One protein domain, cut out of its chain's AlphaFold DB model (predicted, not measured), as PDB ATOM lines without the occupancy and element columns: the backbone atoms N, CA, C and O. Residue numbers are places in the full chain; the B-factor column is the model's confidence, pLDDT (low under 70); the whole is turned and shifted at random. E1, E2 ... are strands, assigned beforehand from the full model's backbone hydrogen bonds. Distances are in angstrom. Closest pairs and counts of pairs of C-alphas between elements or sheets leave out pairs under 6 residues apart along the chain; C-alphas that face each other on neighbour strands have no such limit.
ATOM      1  N   VAL A   4     183.100 141.639 133.746       64.62
ATOM      2  CA  VAL A   4     182.473 142.762 133.036       64.62
ATOM      3  C   VAL A   4     182.372 143.912 134.015       64.62
ATOM      4  O   VAL A   4     181.643 143.818 134.989       64.62
ATOM      5  N   CYS A   5     183.083 144.991 133.728       67.19
ATOM      6  CA  CYS A   5     183.036 146.215 134.513       67.19
ATOM      7  C   CYS A   5     182.346 147.284 133.666       67.19
ATOM      8  O   CYS A   5     182.617 147.400 132.462       67.19
ATOM      9  N   VAL A   6     181.446 148.051 134.271       69.88
ATOM     10  CA  VAL A   6     180.845 149.222 133.632       69.88
ATOM     11  C   VAL A   6     181.036 150.420 134.543       69.88
ATOM     12  O   VAL A   6     180.464 150.476 135.625       69.88
ATOM     13  N   GLU A   7     181.809 151.388 134.063       67.75
ATOM     14  CA  GLU A   7     182.136 152.604 134.801       67.75
ATOM     15  C   GLU A   7     181.570 153.834 134.093       67.75
ATOM     16  O   GLU A   7     181.742 154.020 132.882       67.75
ATOM     17  N   PHE A   8     180.926 154.710 134.861       68.94
ATOM     18  CA  PHE A   8     180.545 156.052 134.428       68.94
ATOM     19  C   PHE A   8     180.992 157.075 135.474       68.94
ATOM     20  O   PHE A   8     180.413 157.163 136.557       68.94
ATOM     21  N   ALA A   9     181.999 157.881 135.125       61.88
ATOM     22  CA  ALA A   9     182.628 158.804 136.064       61.88
ATOM     23  C   ALA A   9     182.781 160.233 135.512       61.88
ATOM     24  O   ALA A   9     183.184 160.442 134.366       61.88
ATOM     25  N   CYS A  10     182.491 161.230 136.357       57.50
ATOM     26  CA  CYS A  10     182.789 162.652 136.106       57.50
ATOM     27  C   CYS A  10     184.042 163.158 136.865       57.50
ATOM     28  O   CYS A  10     184.401 164.331 136.746       57.50
ATOM     29  N   SER A  11     184.714 162.283 137.626       63.16
ATOM     30  CA  SER A  11     185.968 162.501 138.377       63.16
ATOM     31  C   SER A  11     186.540 161.148 138.859       63.16
ATOM     32  O   SER A  11     186.048 160.121 138.416       63.16
ATOM     33  N   LEU A  12     187.597 161.115 139.687       54.81
ATOM     34  CA  LEU A  12     188.447 159.920 139.869       54.81
ATOM     35  C   LEU A  12     187.744 158.694 140.502       54.81
ATOM     36  O   LEU A  12     187.322 158.765 141.650       54.81
ATOM     37  N   CYS A  13     187.763 157.560 139.799       55.81
ATOM     38  CA  CYS A  13     187.330 156.237 140.263       55.81
ATOM     39  C   CYS A  13     188.503 155.247 140.339       55.81
ATOM     40  O   CYS A  13     189.416 155.305 139.509       55.81
ATOM     41  N   VAL A  14     188.505 154.366 141.344       54.62
ATOM     42  CA  VAL A  14     189.407 153.211 141.425       54.62
ATOM     43  C   VAL A  14     188.634 152.015 141.937       54.62
ATOM     44  O   VAL A  14     187.965 152.117 142.951       54.62
ATOM     45  N   CYS A  15     188.811 150.905 141.237       55.31
ATOM     46  CA  CYS A  15     187.904 149.776 141.216       55.31
ATOM     47  C   CYS A  15     188.602 148.484 141.676       55.31
ATOM     48  O   CYS A  15     189.823 148.405 141.855       55.31
ATOM     49  N   VAL A  16     187.786 147.449 141.778       42.31
ATOM     50  CA  VAL A  16     187.702 146.414 142.821       42.31
ATOM     51  C   VAL A  16     187.907 145.081 142.055       42.31
ATOM     52  O   VAL A  16     187.215 144.941 141.076       42.31
ATOM     53  N   GLU A  17     188.817 144.120 142.337       54.44
ATOM     54  CA  GLU A  17     188.684 142.746 141.738       54.44
ATOM     55  C   GLU A  17     189.660 141.676 142.289       54.44
ATOM     56  O   GLU A  17     190.879 141.798 142.125       54.44
ATOM     57  N   PHE A  18     189.132 140.520 142.740       46.00
ATOM     58  CA  PHE A  18     189.827 139.224 142.662       46.00
ATOM     59  C   PHE A  18     188.863 138.155 142.179       46.00
ATOM     60  O   PHE A  18     187.750 138.087 142.663       46.00
ATOM     61  N   ALA A  19     189.301 137.282 141.276       51.06
ATOM     62  CA  ALA A  19     188.655 136.008 140.960       51.06
ATOM     63  C   ALA A  19     189.389 135.241 139.855       51.06
ATOM     64  O   ALA A  19     190.188 135.789 139.097       51.06
ATOM     65  N   CYS A  20     189.020 133.952 139.732       54.47
ATOM     66  CA  CYS A  20     189.336 133.004 138.646       54.47
ATOM     67  C   CYS A  20     188.066 132.504 137.878       54.47
ATOM     68  O   CYS A  20     188.172 131.698 136.946       54.47
ATOM     69  N   SER A  21     186.864 133.010 138.213       60.28
ATOM     70  CA  SER A  21     185.534 132.834 137.556       60.28
ATOM     71  C   SER A  21     184.713 134.156 137.614       60.28
ATOM     72  O   SER A  21     185.278 135.127 138.084       60.28
ATOM     73  N   LEU A  22     183.478 134.266 137.073       55.22
ATOM     74  CA  LEU A  22     182.885 135.575 136.671       55.22
ATOM     75  C   LEU A  22     182.043 136.347 137.697       55.22
ATOM     76  O   LEU A  22     181.142 135.765 138.299       55.22
ATOM     77  N   CYS A  23     182.255 137.676 137.710       56.47
ATOM     78  CA  CYS A  23     181.555 138.690 138.498       56.47
ATOM     79  C   CYS A  23     181.556 140.088 137.829       56.47
ATOM     80  O   CYS A  23     182.448 140.355 137.019       56.47
ATOM     81  N   VAL A  24     180.507 140.899 138.055       57.47
ATOM     82  CA  VAL A  24     180.254 142.149 137.305       57.47
ATOM     83  C   VAL A  24     179.926 143.324 138.214       57.47
ATOM     84  O   VAL A  24     178.880 143.328 138.869       57.47
ATOM     85  N   CYS A  25     180.798 144.327 138.137       62.59
ATOM     86  CA  CYS A  25     180.791 145.549 138.926       62.59
ATOM     87  C   CYS A  25     180.266 146.714 138.078       62.59
ATOM     88  O   CYS A  25     180.643 146.886 136.907       62.59
ATOM     89  N   VAL A  26     179.375 147.509 138.662       68.19
ATOM     90  CA  VAL A  26     178.795 148.692 138.029       68.19
ATOM     91  C   VAL A  26     178.990 149.883 138.951       68.19
ATOM     92  O   VAL A  26     178.395 149.937 140.024       68.19
ATOM     93  N   GLU A  27     179.774 150.853 138.491       70.94
ATOM     94  CA  GLU A  27     180.122 152.041 139.264       70.94
ATOM     95  C   GLU A  27     179.595 153.312 138.596       70.94
ATOM     96  O   GLU A  27     179.847 153.589 137.413       70.94
ATOM     97  N   PHE A  28     178.897 154.130 139.383       74.81
ATOM     98  CA  PHE A  28     178.469 155.469 138.995       74.81
ATOM     99  C   PHE A  28     178.982 156.504 139.998       74.81
ATOM    100  O   PHE A  28     178.483 156.597 141.121       74.81
ATOM    101  N   ALA A  29     179.940 157.329 139.562       68.50
ATOM    102  CA  ALA A  29     180.632 158.274 140.436       68.50
ATOM    103  C   ALA A  29     180.613 159.722 139.913       68.50
ATOM    104  O   ALA A  29     181.003 160.029 138.781       68.50
ATOM    105  N   CYS A  30     180.220 160.654 140.787       64.88
ATOM    106  CA  CYS A  30     180.313 162.104 140.549       64.88
ATOM    107  C   CYS A  30     181.505 162.768 141.282       64.88
ATOM    108  O   CYS A  30     181.594 163.996 141.324       64.88
ATOM    109  N   SER A  31     182.387 161.967 141.892       66.44
ATOM    110  CA  SER A  31     183.427 162.356 142.877       66.44
ATOM    111  C   SER A  31     184.474 161.227 143.039       66.44
ATOM    112  O   SER A  31     184.622 160.450 142.104       66.44
ATOM    113  N   LEU A  32     185.245 161.167 144.143       68.25
ATOM    114  CA  LEU A  32     186.330 160.187 144.351       68.25
ATOM    115  C   LEU A  32     185.805 158.833 144.889       68.25
ATOM    116  O   LEU A  32     185.306 158.821 146.009       68.25
ATOM    117  N   CYS A  33     185.969 157.716 144.174       69.56
ATOM    118  CA  CYS A  33     185.625 156.370 144.676       69.56
ATOM    119  C   CYS A  33     186.832 155.421 144.693       69.56
ATOM    120  O   CYS A  33     187.702 155.515 143.823       69.56
ATOM    121  N   VAL A  34     186.916 154.564 145.718       71.69
ATOM    122  CA  VAL A  34     187.895 153.475 145.828       71.69
ATOM    123  C   VAL A  34     187.186 152.194 146.231       71.69
ATOM    124  O   VAL A  34     186.664 152.098 147.330       71.69
ATOM    125  N   CYS A  35     187.271 151.190 145.389       70.25
ATOM    126  CA  CYS A  35     186.568 149.941 145.529       70.25
ATOM    127  C   CYS A  35     187.651 148.843 145.443       70.25
ATOM    128  O   CYS A  35     188.489 148.858 144.543       70.25
ATOM    129  N   VAL A  36     187.706 147.908 146.401       71.31
ATOM    130  CA  VAL A  36     188.551 146.702 146.361       71.31
ATOM    131  C   VAL A  36     187.733 145.421 146.552       71.31
ATOM    132  O   VAL A  36     187.165 145.218 147.613       71.31
ATOM    133  N   GLU A  37     187.716 144.519 145.567       72.38
ATOM    134  CA  GLU A  37     186.874 143.304 145.602       72.38
ATOM    135  C   GLU A  37     187.795 142.106 145.622       72.38
ATOM    136  O   GLU A  37     188.832 142.124 144.963       72.38
ATOM    137  N   PHE A  38     187.421 141.051 146.334       73.56
ATOM    138  CA  PHE A  38     188.109 139.779 146.286       73.56
ATOM    139  C   PHE A  38     187.134 138.602 146.284       73.56
ATOM    140  O   PHE A  38     186.527 138.315 147.304       73.56
ATOM    141  N   ALA A  39     187.060 137.830 145.204       68.62
ATOM    142  CA  ALA A  39     186.119 136.724 145.037       68.62
ATOM    143  C   ALA A  39     186.765 135.404 144.575       68.62
ATOM    144  O   ALA A  39     187.763 135.360 143.863       68.62
ATOM    145  N   CYS A  40     186.169 134.270 144.954       67.00
ATOM    146  CA  CYS A  40     186.556 132.926 144.480       67.00
ATOM    147  C   CYS A  40     185.443 132.232 143.657       67.00
ATOM    148  O   CYS A  40     185.411 131.003 143.562       67.00
ATOM    149  N   SER A  41     184.502 133.010 143.104       68.94
ATOM    150  CA  SER A  41     183.145 132.566 142.707       68.94
ATOM    151  C   SER A  41     182.323 133.731 142.103       68.94
ATOM    152  O   SER A  41     182.927 134.685 141.634       68.94
ATOM    153  N   LEU A  42     180.980 133.646 142.042       70.69
ATOM    154  CA  LEU A  42     180.095 134.650 141.421       70.69
ATOM    155  C   LEU A  42     179.810 135.836 142.366       70.69
ATOM    156  O   LEU A  42     179.280 135.605 143.447       70.69
ATOM    157  N   CYS A  43     180.091 137.067 141.943       73.38
ATOM    158  CA  CYS A  43     179.770 138.298 142.678       73.38
ATOM    159  C   CYS A  43     179.090 139.342 141.773       73.38
ATOM    160  O   CYS A  43     179.246 139.306 140.545       73.38
ATOM    161  N   VAL A  44     178.264 140.211 142.361       75.19
ATOM    162  CA  VAL A  44     177.643 141.359 141.683       75.19
ATOM    163  C   VAL A  44     177.635 142.537 142.635       75.19
ATOM    164  O   VAL A  44     176.965 142.480 143.665       75.19
ATOM    165  N   CYS A  45     178.308 143.604 142.233       74.19
ATOM    166  CA  CYS A  45     178.504 144.768 143.082       74.19
ATOM    167  C   CYS A  45     178.055 146.006 142.315       74.19
ATOM    168  O   CYS A  45     178.351 146.178 141.124       74.19
ATOM    169  N   VAL A  46     177.233 146.824 142.964       76.56
ATOM    170  CA  VAL A  46     176.671 148.025 142.356       76.56
ATOM    171  C   VAL A  46     176.849 149.189 143.304       76.56
ATOM    172  O   VAL A  46     176.255 149.216 144.378       76.56
ATOM    173  N   GLU A  47     177.592 150.186 142.846       77.00
ATOM    174  CA  GLU A  47     177.922 151.347 143.652       77.00
ATOM    175  C   GLU A  47     177.451 152.646 142.997       77.00
ATOM    176  O   GLU A  47     177.726 152.941 141.826       77.00
ATOM    177  N   PHE A  48     176.757 153.462 143.791       79.75
ATOM    178  CA  PHE A  48     176.329 154.804 143.419       79.75
ATOM    179  C   PHE A  48     176.843 155.826 144.428       79.75
ATOM    180  O   PHE A  48     176.342 155.924 145.551       79.75
ATOM    181  N   ALA A  49     177.791 156.659 143.994       74.06
ATOM    182  CA  ALA A  49     178.467 157.608 144.869       74.06
ATOM    183  C   ALA A  49     178.364 159.064 144.387       74.06
ATOM    184  O   ALA A  49     178.745 159.430 143.269       74.06
ATOM    185  N   CYS A  50     177.906 159.928 145.295       69.81
ATOM    186  CA  CYS A  50     177.888 161.387 145.159       69.81
ATOM    187  C   CYS A  50     178.809 162.067 146.195       69.81
ATOM    188  O   CYS A  50     178.415 163.062 146.801       69.81
ATOM    189  N   SER A  51     180.003 161.508 146.442       71.94
ATOM    190  CA  SER A  51     181.133 162.072 147.230       71.94
ATOM    191  C   SER A  51     182.329 161.086 147.361       71.94
ATOM    192  O   SER A  51     182.472 160.220 146.508       71.94
ATOM    193  N   LEU A  52     183.183 161.196 148.401       72.31
ATOM    194  CA  LEU A  52     184.275 160.250 148.701       72.31
ATOM    195  C   LEU A  52     183.726 158.899 149.221       72.31
ATOM    196  O   LEU A  52     183.033 158.914 150.235       72.31
ATOM    197  N   CYS A  53     184.033 157.761 148.596       74.62
ATOM    198  CA  CYS A  53     183.662 156.425 149.102       74.62
ATOM    199  C   CYS A  53     184.836 155.440 149.061       74.62
ATOM    200  O   CYS A  53     185.692 155.535 148.175       74.62
ATOM    201  N   VAL A  54     184.900 154.544 150.052       76.75
ATOM    202  CA  VAL A  54     185.856 153.431 150.100       76.75
ATOM    203  C   VAL A  54     185.127 152.133 150.422       76.75
ATOM    204  O   VAL A  54     184.655 151.976 151.543       76.75
ATOM    205  N   CYS A  55     185.109 151.198 149.483       75.06
ATOM    206  CA  CYS A  55     184.363 149.950 149.586       75.06
ATOM    207  C   CYS A  55     185.344 148.784 149.456       75.06
ATOM    208  O   CYS A  55     186.226 148.789 148.592       75.06
ATOM    209  N   VAL A  56     185.282 147.821 150.372       76.38
ATOM    210  CA  VAL A  56     186.175 146.661 150.372       76.38
ATOM    211  C   VAL A  56     185.375 145.394 150.605       76.38
ATOM    212  O   VAL A  56     184.875 145.176 151.701       76.38
ATOM    213  N   GLU A  57     185.353 144.513 149.617       77.25
ATOM    214  CA  GLU A  57     184.583 143.277 149.662       77.25
ATOM    215  C   GLU A  57     185.478 142.041 149.548       77.25
ATOM    216  O   GLU A  57     186.341 141.941 148.675       77.25
ATOM    217  N   PHE A  58     185.244 141.052 150.408       79.00
ATOM    218  CA  PHE A  58     185.895 139.745 150.360       79.00
ATOM    219  C   PHE A  58     184.858 138.623 150.385       79.00
ATOM    220  O   PHE A  58     184.237 138.363 151.413       79.00
ATOM    221  N   ALA A  59     184.740 137.882 149.285       75.06
ATOM    222  CA  ALA A  59     183.736 136.852 149.071       75.06
ATOM    223  C   ALA A  59     184.318 135.466 148.738       75.06
ATOM    224  O   ALA A  59     185.035 135.235 147.760       75.06
ATOM    225  N   CYS A  60     183.910 134.467 149.519       69.56
ATOM    226  CA  CYS A  60     184.077 133.052 149.200       69.56
ATOM    227  C   CYS A  60     182.687 132.433 148.954       69.56
ATOM    228  O   CYS A  60     181.999 132.058 149.903       69.56
ATOM    229  N   SER A  61     182.297 132.291 147.677       75.06
ATOM    230  CA  SER A  61     180.969 131.945 147.097       75.06
ATOM    231  C   SER A  61     180.071 133.145 146.668       75.06
ATOM    232  O   SER A  61     180.635 134.108 146.163       75.06
ATOM    233  N   LEU A  62     178.728 133.052 146.664       73.56
ATOM    234  CA  LEU A  62     177.835 133.935 145.875       73.56
ATOM    235  C   LEU A  62     177.371 135.195 146.638       73.56
ATOM    236  O   LEU A  62     176.583 135.053 147.567       73.56
ATOM    237  N   CYS A  63     177.783 136.399 146.235       76.75
ATOM    238  CA  CYS A  63     177.422 137.658 146.916       76.75
ATOM    239  C   CYS A  63     176.770 138.691 145.983       76.75
ATOM    240  O   CYS A  63     177.049 138.716 144.779       76.75
ATOM    241  N   VAL A  64     175.873 139.510 146.546       78.81
ATOM    242  CA  VAL A  64     175.294 140.683 145.880       78.81
ATOM    243  C   VAL A  64     175.316 141.871 146.829       78.81
ATOM    244  O   VAL A  64     174.646 141.830 147.861       78.81
ATOM    245  N   CYS A  65     176.017 142.924 146.436       77.00
ATOM    246  CA  CYS A  65     176.226 144.103 147.265       77.00
ATOM    247  C   CYS A  65     175.759 145.343 146.501       77.00
ATOM    248  O   CYS A  65     176.002 145.489 145.297       77.00
ATOM    249  N   VAL A  66     174.980 146.192 147.171       79.19
ATOM    250  CA  VAL A  66     174.458 147.425 146.581       79.19
ATOM    251  C   VAL A  66     174.634 148.575 147.553       79.19
ATOM    252  O   VAL A  66     173.990 148.613 148.600       79.19
ATOM    253  N   GLU A  67     175.419 149.564 147.147       79.44
ATOM    254  CA  GLU A  67     175.737 150.713 147.982       79.44
ATOM    255  C   GLU A  67     175.300 152.034 147.342       79.44
ATOM    256  O   GLU A  67     175.551 152.316 146.164       79.44
ATOM    257  N   PHE A  68     174.654 152.880 148.147       82.19
ATOM    258  CA  PHE A  68     174.263 154.237 147.779       82.19
ATOM    259  C   PHE A  68     174.791 155.249 148.795       82.19
ATOM    260  O   PHE A  68     174.321 155.301 149.933       82.19
ATOM    261  N   ALA A  69     175.701 156.125 148.362       78.50
ATOM    262  CA  ALA A  69     176.395 157.054 149.251       78.50
ATOM    263  C   ALA A  69     176.334 158.527 148.811       78.50
ATOM    264  O   ALA A  69     176.610 158.887 147.663       78.50
ATOM    265  N   CYS A  70     176.035 159.409 149.771       73.69
ATOM    266  CA  CYS A  70     176.007 160.869 149.625       73.69
ATOM    267  C   CYS A  70     176.732 161.573 150.800       73.69
ATOM    268  O   CYS A  70     176.076 162.061 151.720       73.69
ATOM    269  N   SER A  71     178.076 161.599 150.807       72.31
ATOM    270  CA  SER A  71     179.034 162.603 151.376       72.31
ATOM    271  C   SER A  71     180.390 162.018 151.866       72.31
ATOM    272  O   SER A  71     181.428 162.600 151.539       72.31
ATOM    273  N   LEU A  72     180.425 160.904 152.616       74.62
ATOM    274  CA  LEU A  72     181.641 160.113 152.897       74.62
ATOM    275  C   LEU A  72     181.279 158.708 153.433       74.62
ATOM    276  O   LEU A  72     180.614 158.639 154.458       74.62
ATOM    277  N   CYS A  73     181.730 157.607 152.830       76.88
ATOM    278  CA  CYS A  73     181.477 156.254 153.369       76.88
ATOM    279  C   CYS A  73     182.718 155.358 153.329       76.88
ATOM    280  O   CYS A  73     183.560 155.496 152.439       76.88
ATOM    281  N   VAL A  74     182.838 154.477 154.325       78.88
ATOM    282  CA  VAL A  74     183.804 153.374 154.333       78.88
ATOM    283  C   VAL A  74     183.080 152.081 154.676       78.88
ATOM    284  O   VAL A  74     182.620 151.934 155.807       78.88
ATOM    285  N   CYS A  75     183.035 151.151 153.732       77.00
ATOM    286  CA  CYS A  75     182.305 149.897 153.860       77.00
ATOM    287  C   CYS A  75     183.281 148.736 153.683       77.00
ATOM    288  O   CYS A  75     184.136 148.749 152.792       77.00
ATOM    289  N   VAL A  76     183.240 147.776 154.607       77.69
ATOM    290  CA  VAL A  76     184.101 146.595 154.569       77.69
ATOM    291  C   VAL A  76     183.273 145.348 154.825       77.69
ATOM    292  O   VAL A  76     182.826 145.117 155.947       77.69
ATOM    293  N   GLU A  77     183.157 144.498 153.814       78.62
ATOM    294  CA  GLU A  77     182.368 143.277 153.871       78.62
ATOM    295  C   GLU A  77     183.242 142.028 153.729       78.62
ATOM    296  O   GLU A  77     184.063 141.894 152.817       78.62
ATOM    297  N   PHE A  78     183.041 141.068 154.629       80.25
ATOM    298  CA  PHE A  78     183.662 139.749 154.573       80.25
ATOM    299  C   PHE A  78     182.601 138.653 154.602       80.25
ATOM    300  O   PHE A  78     181.983 138.391 155.637       80.25
ATOM    301  N   ALA A  79     182.465 137.934 153.491       78.31
ATOM    302  CA  ALA A  79     181.470 136.892 153.301       78.31
ATOM    303  C   ALA A  79     182.082 135.520 152.976       78.31
ATOM    304  O   ALA A  79     182.840 135.327 152.024       78.31
ATOM    305  N   CYS A  80     181.675 134.512 153.747       70.38
ATOM    306  CA  CYS A  80     181.911 133.098 153.467       70.38
ATOM    307  C   CYS A  80     180.554 132.385 153.342       70.38
ATOM    308  O   CYS A  80     179.926 132.098 154.364       70.38
ATOM    309  N   SER A  81     180.129 132.066 152.106       75.06
ATOM    310  CA  SER A  81     178.791 131.589 151.649       75.06
ATOM    311  C   SER A  81     177.891 132.671 150.966       75.06
ATOM    312  O   SER A  81     178.444 133.626 150.439       75.06
ATOM    313  N   LEU A  82     176.552 132.501 150.901       74.56
ATOM    314  CA  LEU A  82     175.615 133.327 150.107       74.56
ATOM    315  C   LEU A  82     175.092 134.561 150.877       74.56
ATOM    316  O   LEU A  82     174.412 134.376 151.886       74.56
ATOM    317  N   CYS A  83     175.350 135.784 150.404       78.31
ATOM    318  CA  CYS A  83     174.966 137.032 151.091       78.31
ATOM    319  C   CYS A  83     174.342 138.079 150.156       78.31
ATOM    320  O   CYS A  83     174.638 138.112 148.958       78.31
ATOM    321  N   VAL A  84     173.460 138.912 150.720       79.94
ATOM    322  CA  VAL A  84     172.910 140.099 150.055       79.94
ATOM    323  C   VAL A  84     172.945 141.282 151.015       79.94
ATOM    324  O   VAL A  84     172.249 141.248 152.032       79.94
ATOM    325  N   CYS A  85     173.690 142.321 150.656       78.06
ATOM    326  CA  CYS A  85     173.854 143.522 151.468       78.06
ATOM    327  C   CYS A  85     173.396 144.752 150.681       78.06
ATOM    328  O   CYS A  85     173.641 144.874 149.475       78.06
ATOM    329  N   VAL A  86     172.631 145.622 151.345       80.19
ATOM    330  CA  VAL A  86     172.165 146.883 150.764       80.19
ATOM    331  C   VAL A  86     172.356 148.015 151.759       80.19
ATOM    332  O   VAL A  86     171.705 148.044 152.804       80.19
ATOM    333  N   GLU A  87     173.167 148.994 151.382       79.94
ATOM    334  CA  GLU A  87     173.498 150.127 152.237       79.94
ATOM    335  C   GLU A  87     173.077 151.462 151.613       79.94
ATOM    336  O   GLU A  87     173.332 151.753 150.440       79.94
ATOM    337  N   PHE A  88     172.436 152.309 152.423       82.00
ATOM    338  CA  PHE A  88     172.053 153.670 152.058       82.00
ATOM    339  C   PHE A  88     172.579 154.683 153.077       82.00
ATOM    340  O   PHE A  88     172.086 154.773 154.203       82.00
ATOM    341  N   ALA A  89     173.510 155.532 152.646       78.69
ATOM    342  CA  ALA A  89     174.164 156.511 153.503       78.69
ATOM    343  C   ALA A  89     174.039 157.953 152.986       78.69
ATOM    344  O   ALA A  89     174.408 158.286 151.858       78.69
ATOM    345  N   CYS A  90     173.571 158.851 153.857       72.25
ATOM    346  CA  CYS A  90     173.447 160.291 153.601       72.25
ATOM    347  C   CYS A  90     174.224 161.123 154.645       72.25
ATOM    348  O   CYS A  90     173.617 161.924 155.359       72.25
ATOM    349  N   SER A  91     175.541 160.874 154.781       71.44
ATOM    350  CA  SER A  91     176.543 161.545 155.662       71.44
ATOM    351  C   SER A  91     177.795 160.646 155.861       71.44
ATOM    352  O   SER A  91     177.848 159.602 155.228       71.44
ATOM    353  N   LEU A  92     178.724 160.955 156.795       71.38
ATOM    354  CA  LEU A  92     179.848 160.071 157.189       71.38
ATOM    355  C   LEU A  92     179.368 158.725 157.789       71.38
ATOM    356  O   LEU A  92     178.740 158.736 158.849       71.38
ATOM    357  N   CYS A  93     179.725 157.585 157.199       77.12
ATOM    358  CA  CYS A  93     179.483 156.254 157.778       77.12
ATOM    359  C   CYS A  93     180.711 155.339 157.698       77.12
ATOM    360  O   CYS A  93     181.539 155.474 156.792       77.12
ATOM    361  N   VAL A  94     180.832 154.432 158.673       78.25
ATOM    362  CA  VAL A  94     181.788 153.318 158.636       78.25
ATOM    363  C   VAL A  94     181.068 152.022 158.989       78.25
ATOM    364  O   VAL A  94     180.651 151.858 160.138       78.25
ATOM    365  N   CYS A  95     180.965 151.109 158.032       76.56
ATOM    366  CA  CYS A  95     180.283 149.830 158.196       76.56
ATOM    367  C   CYS A  95     181.277 148.684 158.009       76.56
ATOM    368  O   CYS A  95     182.127 148.710 157.114       76.56
ATOM    369  N   VAL A  96     181.232 147.714 158.922       77.56
ATOM    370  CA  VAL A  96     182.047 146.503 158.834       77.56
ATOM    371  C   VAL A  96     181.182 145.281 159.096       77.56
ATOM    372  O   VAL A  96     180.731 145.064 160.222       77.56
ATOM    373  N   GLU A  97     181.022 144.444 158.079       76.94
ATOM    374  CA  GLU A  97     180.203 143.241 158.152       76.94
ATOM    375  C   GLU A  97     181.044 141.972 158.001       76.94
ATOM    376  O   GLU A  97     181.867 141.830 157.095       76.94
ATOM    377  N   PHE A  98     180.817 141.010 158.899       78.75
ATOM    378  CA  PHE A  98     181.414 139.680 158.831       78.75
ATOM    379  C   PHE A  98     180.341 138.594 158.874       78.75
ATOM    380  O   PHE A  98     179.681 138.384 159.898       78.75
ATOM    381  N   ALA A  99     180.248 137.821 157.793       77.25
ATOM    382  CA  ALA A  99     179.254 136.772 157.636       77.25
ATOM    383  C   ALA A  99     179.854 135.403 157.285       77.25
ATOM    384  O   ALA A  99     180.592 135.226 156.313       77.25
ATOM    385  N   CYS A 100     179.458 134.387 158.055       67.12
ATOM    386  CA  CYS A 100     179.700 132.975 157.770       67.12
ATOM    387  C   CYS A 100     178.352 132.228 157.727       67.12
ATOM    388  O   CYS A 100     177.770 131.977 158.784       67.12
ATOM    389  N   SER A 101     177.885 131.810 156.539       70.31
ATOM    390  CA  SER A 101     176.521 131.305 156.191       70.31
ATOM    391  C   SER A 101     175.503 132.371 155.683       70.31
ATOM    392  O   SER A 101     175.861 133.532 155.517       70.31
ATOM    393  N   LEU A 102     174.267 131.959 155.341       71.75
ATOM    394  CA  LEU A 102     173.313 132.697 154.483       71.75
ATOM    395  C   LEU A 102     172.711 133.953 155.150       71.75
ATOM    396  O   LEU A 102     171.955 133.809 156.104       71.75
ATOM    397  N   CYS A 103     172.966 135.164 154.653       76.56
ATOM    398  CA  CYS A 103     172.556 136.409 155.329       76.56
ATOM    399  C   CYS A 103     171.966 137.463 154.383       76.56
ATOM    400  O   CYS A 103     172.275 137.486 153.189       76.56
ATOM    401  N   VAL A 104     171.086 138.306 154.937       78.62
ATOM    402  CA  VAL A 104     170.545 139.492 154.263       78.62
ATOM    403  C   VAL A 104     170.595 140.684 155.213       78.62
ATOM    404  O   VAL A 104     169.939 140.649 156.259       78.62
ATOM    405  N   CYS A 105     171.317 141.729 154.824       77.25
ATOM    406  CA  CYS A 105     171.505 142.942 155.615       77.25
ATOM    407  C   CYS A 105     170.997 144.162 154.842       77.25
ATOM    408  O   CYS A 105     171.185 144.271 153.628       77.25
ATOM    409  N   VAL A 106     170.301 145.058 155.547       79.12
ATOM    410  CA  VAL A 106     169.895 146.357 155.007       79.12
ATOM    411  C   VAL A 106     170.172 147.443 156.033       79.12
ATOM    412  O   VAL A 106     169.592 147.421 157.121       79.12
ATOM    413  N   GLU A 107     170.989 148.421 155.656       78.12
ATOM    414  CA  GLU A 107     171.343 149.548 156.514       78.12
ATOM    415  C   GLU A 107     170.923 150.892 155.904       78.12
ATOM    416  O   GLU A 107     171.156 151.174 154.727       78.12
ATOM    417  N   PHE A 108     170.313 151.748 156.728       79.62
ATOM    418  CA  PHE A 108     170.032 153.146 156.410       79.62
ATOM    419  C   PHE A 108     170.698 154.063 157.436       79.62
ATOM    420  O   PHE A 108     170.574 153.844 158.635       79.62
ATOM    421  N   ALA A 109     171.369 155.122 156.973       76.94
ATOM    422  CA  ALA A 109     172.034 156.077 157.855       76.94
ATOM    423  C   ALA A 109     171.932 157.535 157.382       76.94
ATOM    424  O   ALA A 109     172.146 157.862 156.211       76.94
ATOM    425  N   CYS A 110     171.665 158.445 158.328       71.75
ATOM    426  CA  CYS A 110     171.639 159.898 158.120       71.75
ATOM    427  C   CYS A 110     172.395 160.620 159.252       71.75
ATOM    428  O   CYS A 110     172.052 160.474 160.421       71.75
ATOM    429  N   SER A 111     173.359 161.471 158.902       69.31
ATOM    430  CA  SER A 111     174.274 162.305 159.724       69.31
ATOM    431  C   SER A 111     175.611 161.728 160.267       69.31
ATOM    432  O   SER A 111     176.628 162.388 160.030       69.31
ATOM    433  N   LEU A 112     175.675 160.579 160.965       67.62
ATOM    434  CA  LEU A 112     176.938 159.885 161.331       67.62
ATOM    435  C   LEU A 112     176.677 158.486 161.936       67.62
ATOM    436  O   LEU A 112     175.924 158.409 162.907       67.62
ATOM    437  N   CYS A 113     177.327 157.411 161.471       72.94
ATOM    438  CA  CYS A 113     177.218 156.081 162.104       72.94
ATOM    439  C   CYS A 113     178.500 155.235 162.003       72.94
ATOM    440  O   CYS A 113     179.314 155.414 161.096       72.94
ATOM    441  N   VAL A 114     178.670 154.324 162.969       76.44
ATOM    442  CA  VAL A 114     179.658 153.239 162.908       76.44
ATOM    443  C   VAL A 114     178.959 151.938 163.289       76.44
ATOM    444  O   VAL A 114     178.508 151.810 164.432       76.44
ATOM    445  N   CYS A 115     178.892 151.000 162.349       74.62
ATOM    446  CA  CYS A 115     178.236 149.706 162.507       74.62
ATOM    447  C   CYS A 115     179.271 148.585 162.387       74.62
ATOM    448  O   CYS A 115     180.173 148.642 161.549       74.62
ATOM    449  N   VAL A 116     179.166 147.583 163.263       76.94
ATOM    450  CA  VAL A 116     179.958 146.357 163.150       76.94
ATOM    451  C   VAL A 116     179.062 145.164 163.433       76.94
ATOM    452  O   VAL A 116     178.590 145.002 164.563       76.94
ATOM    453  N   GLU A 117     178.879 144.315 162.429       75.44
ATOM    454  CA  GLU A 117     178.024 143.137 162.519       75.44
ATOM    455  C   GLU A 117     178.813 141.836 162.341       75.44
ATOM    456  O   GLU A 117     179.716 141.722 161.510       75.44
ATOM    457  N   PHE A 118     178.462 140.829 163.149       77.56
ATOM    458  CA  PHE A 118     179.037 139.485 163.081       77.56
ATOM    459  C   PHE A 118     177.933 138.430 163.092       77.56
ATOM    460  O   PHE A 118     177.220 138.278 164.089       77.56
ATOM    461  N   ALA A 119     177.855 137.638 162.023       74.25
ATOM    462  CA  ALA A 119     176.863 136.585 161.865       74.25
ATOM    463  C   ALA A 119     177.479 135.215 161.537       74.25
ATOM    464  O   ALA A 119     178.277 135.064 160.613       74.25
ATOM    465  N   CYS A 120     177.038 134.183 162.269       64.50
ATOM    466  CA  CYS A 120     177.465 132.786 162.105       64.50
ATOM    467  C   CYS A 120     176.259 131.824 162.108       64.50
ATOM    468  O   CYS A 120     176.157 130.952 162.971       64.50
ATOM    469  N   SER A 121     175.268 132.056 161.243       67.75
ATOM    470  CA  SER A 121     174.070 131.224 160.953       67.75
ATOM    471  C   SER A 121     173.097 132.051 160.091       67.75
ATOM    472  O   SER A 121     173.325 133.254 159.941       67.75
ATOM    473  N   PRO A 122     172.017 131.474 159.519       72.00
ATOM    474  CA  PRO A 122     171.075 132.268 158.746       72.00
ATOM    475  C   PRO A 122     170.440 133.400 159.556       72.00
ATOM    476  O   PRO A 122     169.885 133.156 160.630       72.00
ATOM    477  N   CYS A 123     170.507 134.623 159.030       74.62
ATOM    478  CA  CYS A 123     170.041 135.831 159.709       74.62
ATOM    479  C   CYS A 123     169.555 136.906 158.726       74.62
ATOM    480  O   CYS A 123     169.912 136.903 157.546       74.62
ATOM    481  N   VAL A 124     168.695 137.791 159.236       77.12
ATOM    482  CA  VAL A 124     168.216 138.984 158.535       77.12
ATOM    483  C   VAL A 124     168.359 140.169 159.479       77.12
ATOM    484  O   VAL A 124     167.770 140.147 160.566       77.12
ATOM    485  N   CYS A 125     169.116 141.176 159.056       74.19
ATOM    486  CA  CYS A 125     169.391 142.390 159.814       74.19
ATOM    487  C   CYS A 125     168.782 143.593 159.087       74.19
ATOM    488  O   CYS A 125     168.874 143.700 157.863       74.19
ATOM    489  N   VAL A 126     168.121 144.479 159.837       75.25
ATOM    490  CA  VAL A 126     167.646 145.767 159.316       75.25
ATOM    491  C   VAL A 126     167.992 146.847 160.327       75.25
ATOM    492  O   VAL A 126     167.435 146.866 161.429       75.25
ATOM    493  N   CYS A 127     168.881 147.744 159.920       68.69
ATOM    494  CA  CYS A 127     169.339 148.887 160.696       68.69
ATOM    495  C   CYS A 127     168.831 150.179 160.035       68.69
ATOM    496  O   CYS A 127     168.846 150.308 158.810       68.69
TER     497      CYS A 127
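This is residues 4 to 127 of the 128 residues of an uncharacterized protein of Periophthalmus magnuspinnatus (UniProt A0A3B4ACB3). The chain is wound in stacked turns, a flattened solenoid with two walls of parallel strands face to face. One wall holds E1, E2, E4, E6, E10 and residues 83 to 89 of E8; the other holds E3, E5 and E7, while E8 and E9 fold back from the first wall into the second, and the first turn is looser, passing through the long link of residues 10 to 22. The printed part has 124 residues, with ten named strands, E1 to E10 in order along the chain, and no named helix. They form one branched, parallel sheet, and the class is all strand. The whole is compact, with a radius of gyration of the C-alphas of 13.5 A, and flat, spanning 39 by 34 by 13 A.

Start at E8, residues 83 to 100, the longest strand by residues: C-alpha 83 stands at (174.966, 137.032, 151.091), C-alpha 90 at (173.447, 160.291, 153.601), and C-alpha 100 back at (179.700, 132.975, 157.770), 9.1 A from C-alpha 83. E8 bends by 172 degrees. E9, residues 103 to 119, bends by 171 degrees, and its first and last C-alphas are 7.8 A apart. Before them find E7, residues 72 to 80, 27.0 A long; E6, residues 63 to 69; E5, residues 52 to 60, 27.2 A; E4, residues 43 to 49; E3, residues 33 to 39; E2, residues 23 to 29; and E1, residues 4 to 9, from (182.473, 142.762, 133.036). E10, residues 123 to 127, ends at (169.339, 148.887, 160.696).

E8 has three neighbours, each parallel to it. On one side look for E6, beside residues 83 to 89, with N 87 and O 66 at 2.9 A, and E7, beside residues 91 to 100, with N 97 and O 76 at 2.9 A. On the other side is E9, with N 107 and O 86 at 3.0 A. E10 is parallel to E9, with N 106 and O 125 at 3.0 A. From E6 step to E4, with N 67 and O 46 at 2.9 A, to E2, with N 47 and O 26 at 2.9 A, and to E1, with N 8 and O 27 at 3.0 A. From E7 step to E5, with N 56 and O 75 at 2.8 A, and to E3, with N 36 and O 55 at 2.8 A. E1, E3 and E10 are edge strands. Residues 13 to 14 pair in parallel with residues 33 to 34 of E3. Between E5 and E6, the closest C-alphas are those of Cys 53 and Ala 69, 7.3 A apart.

The two C-alphas farthest apart are those of Cys 10 and Ser 121, 41.0 A. The printed part has no cut. The link from E1 to E2 is long; the other links are tight. The mean pLDDT of the printed part is 71.7, and 39 residues are under 70, among them residues 4 to 26.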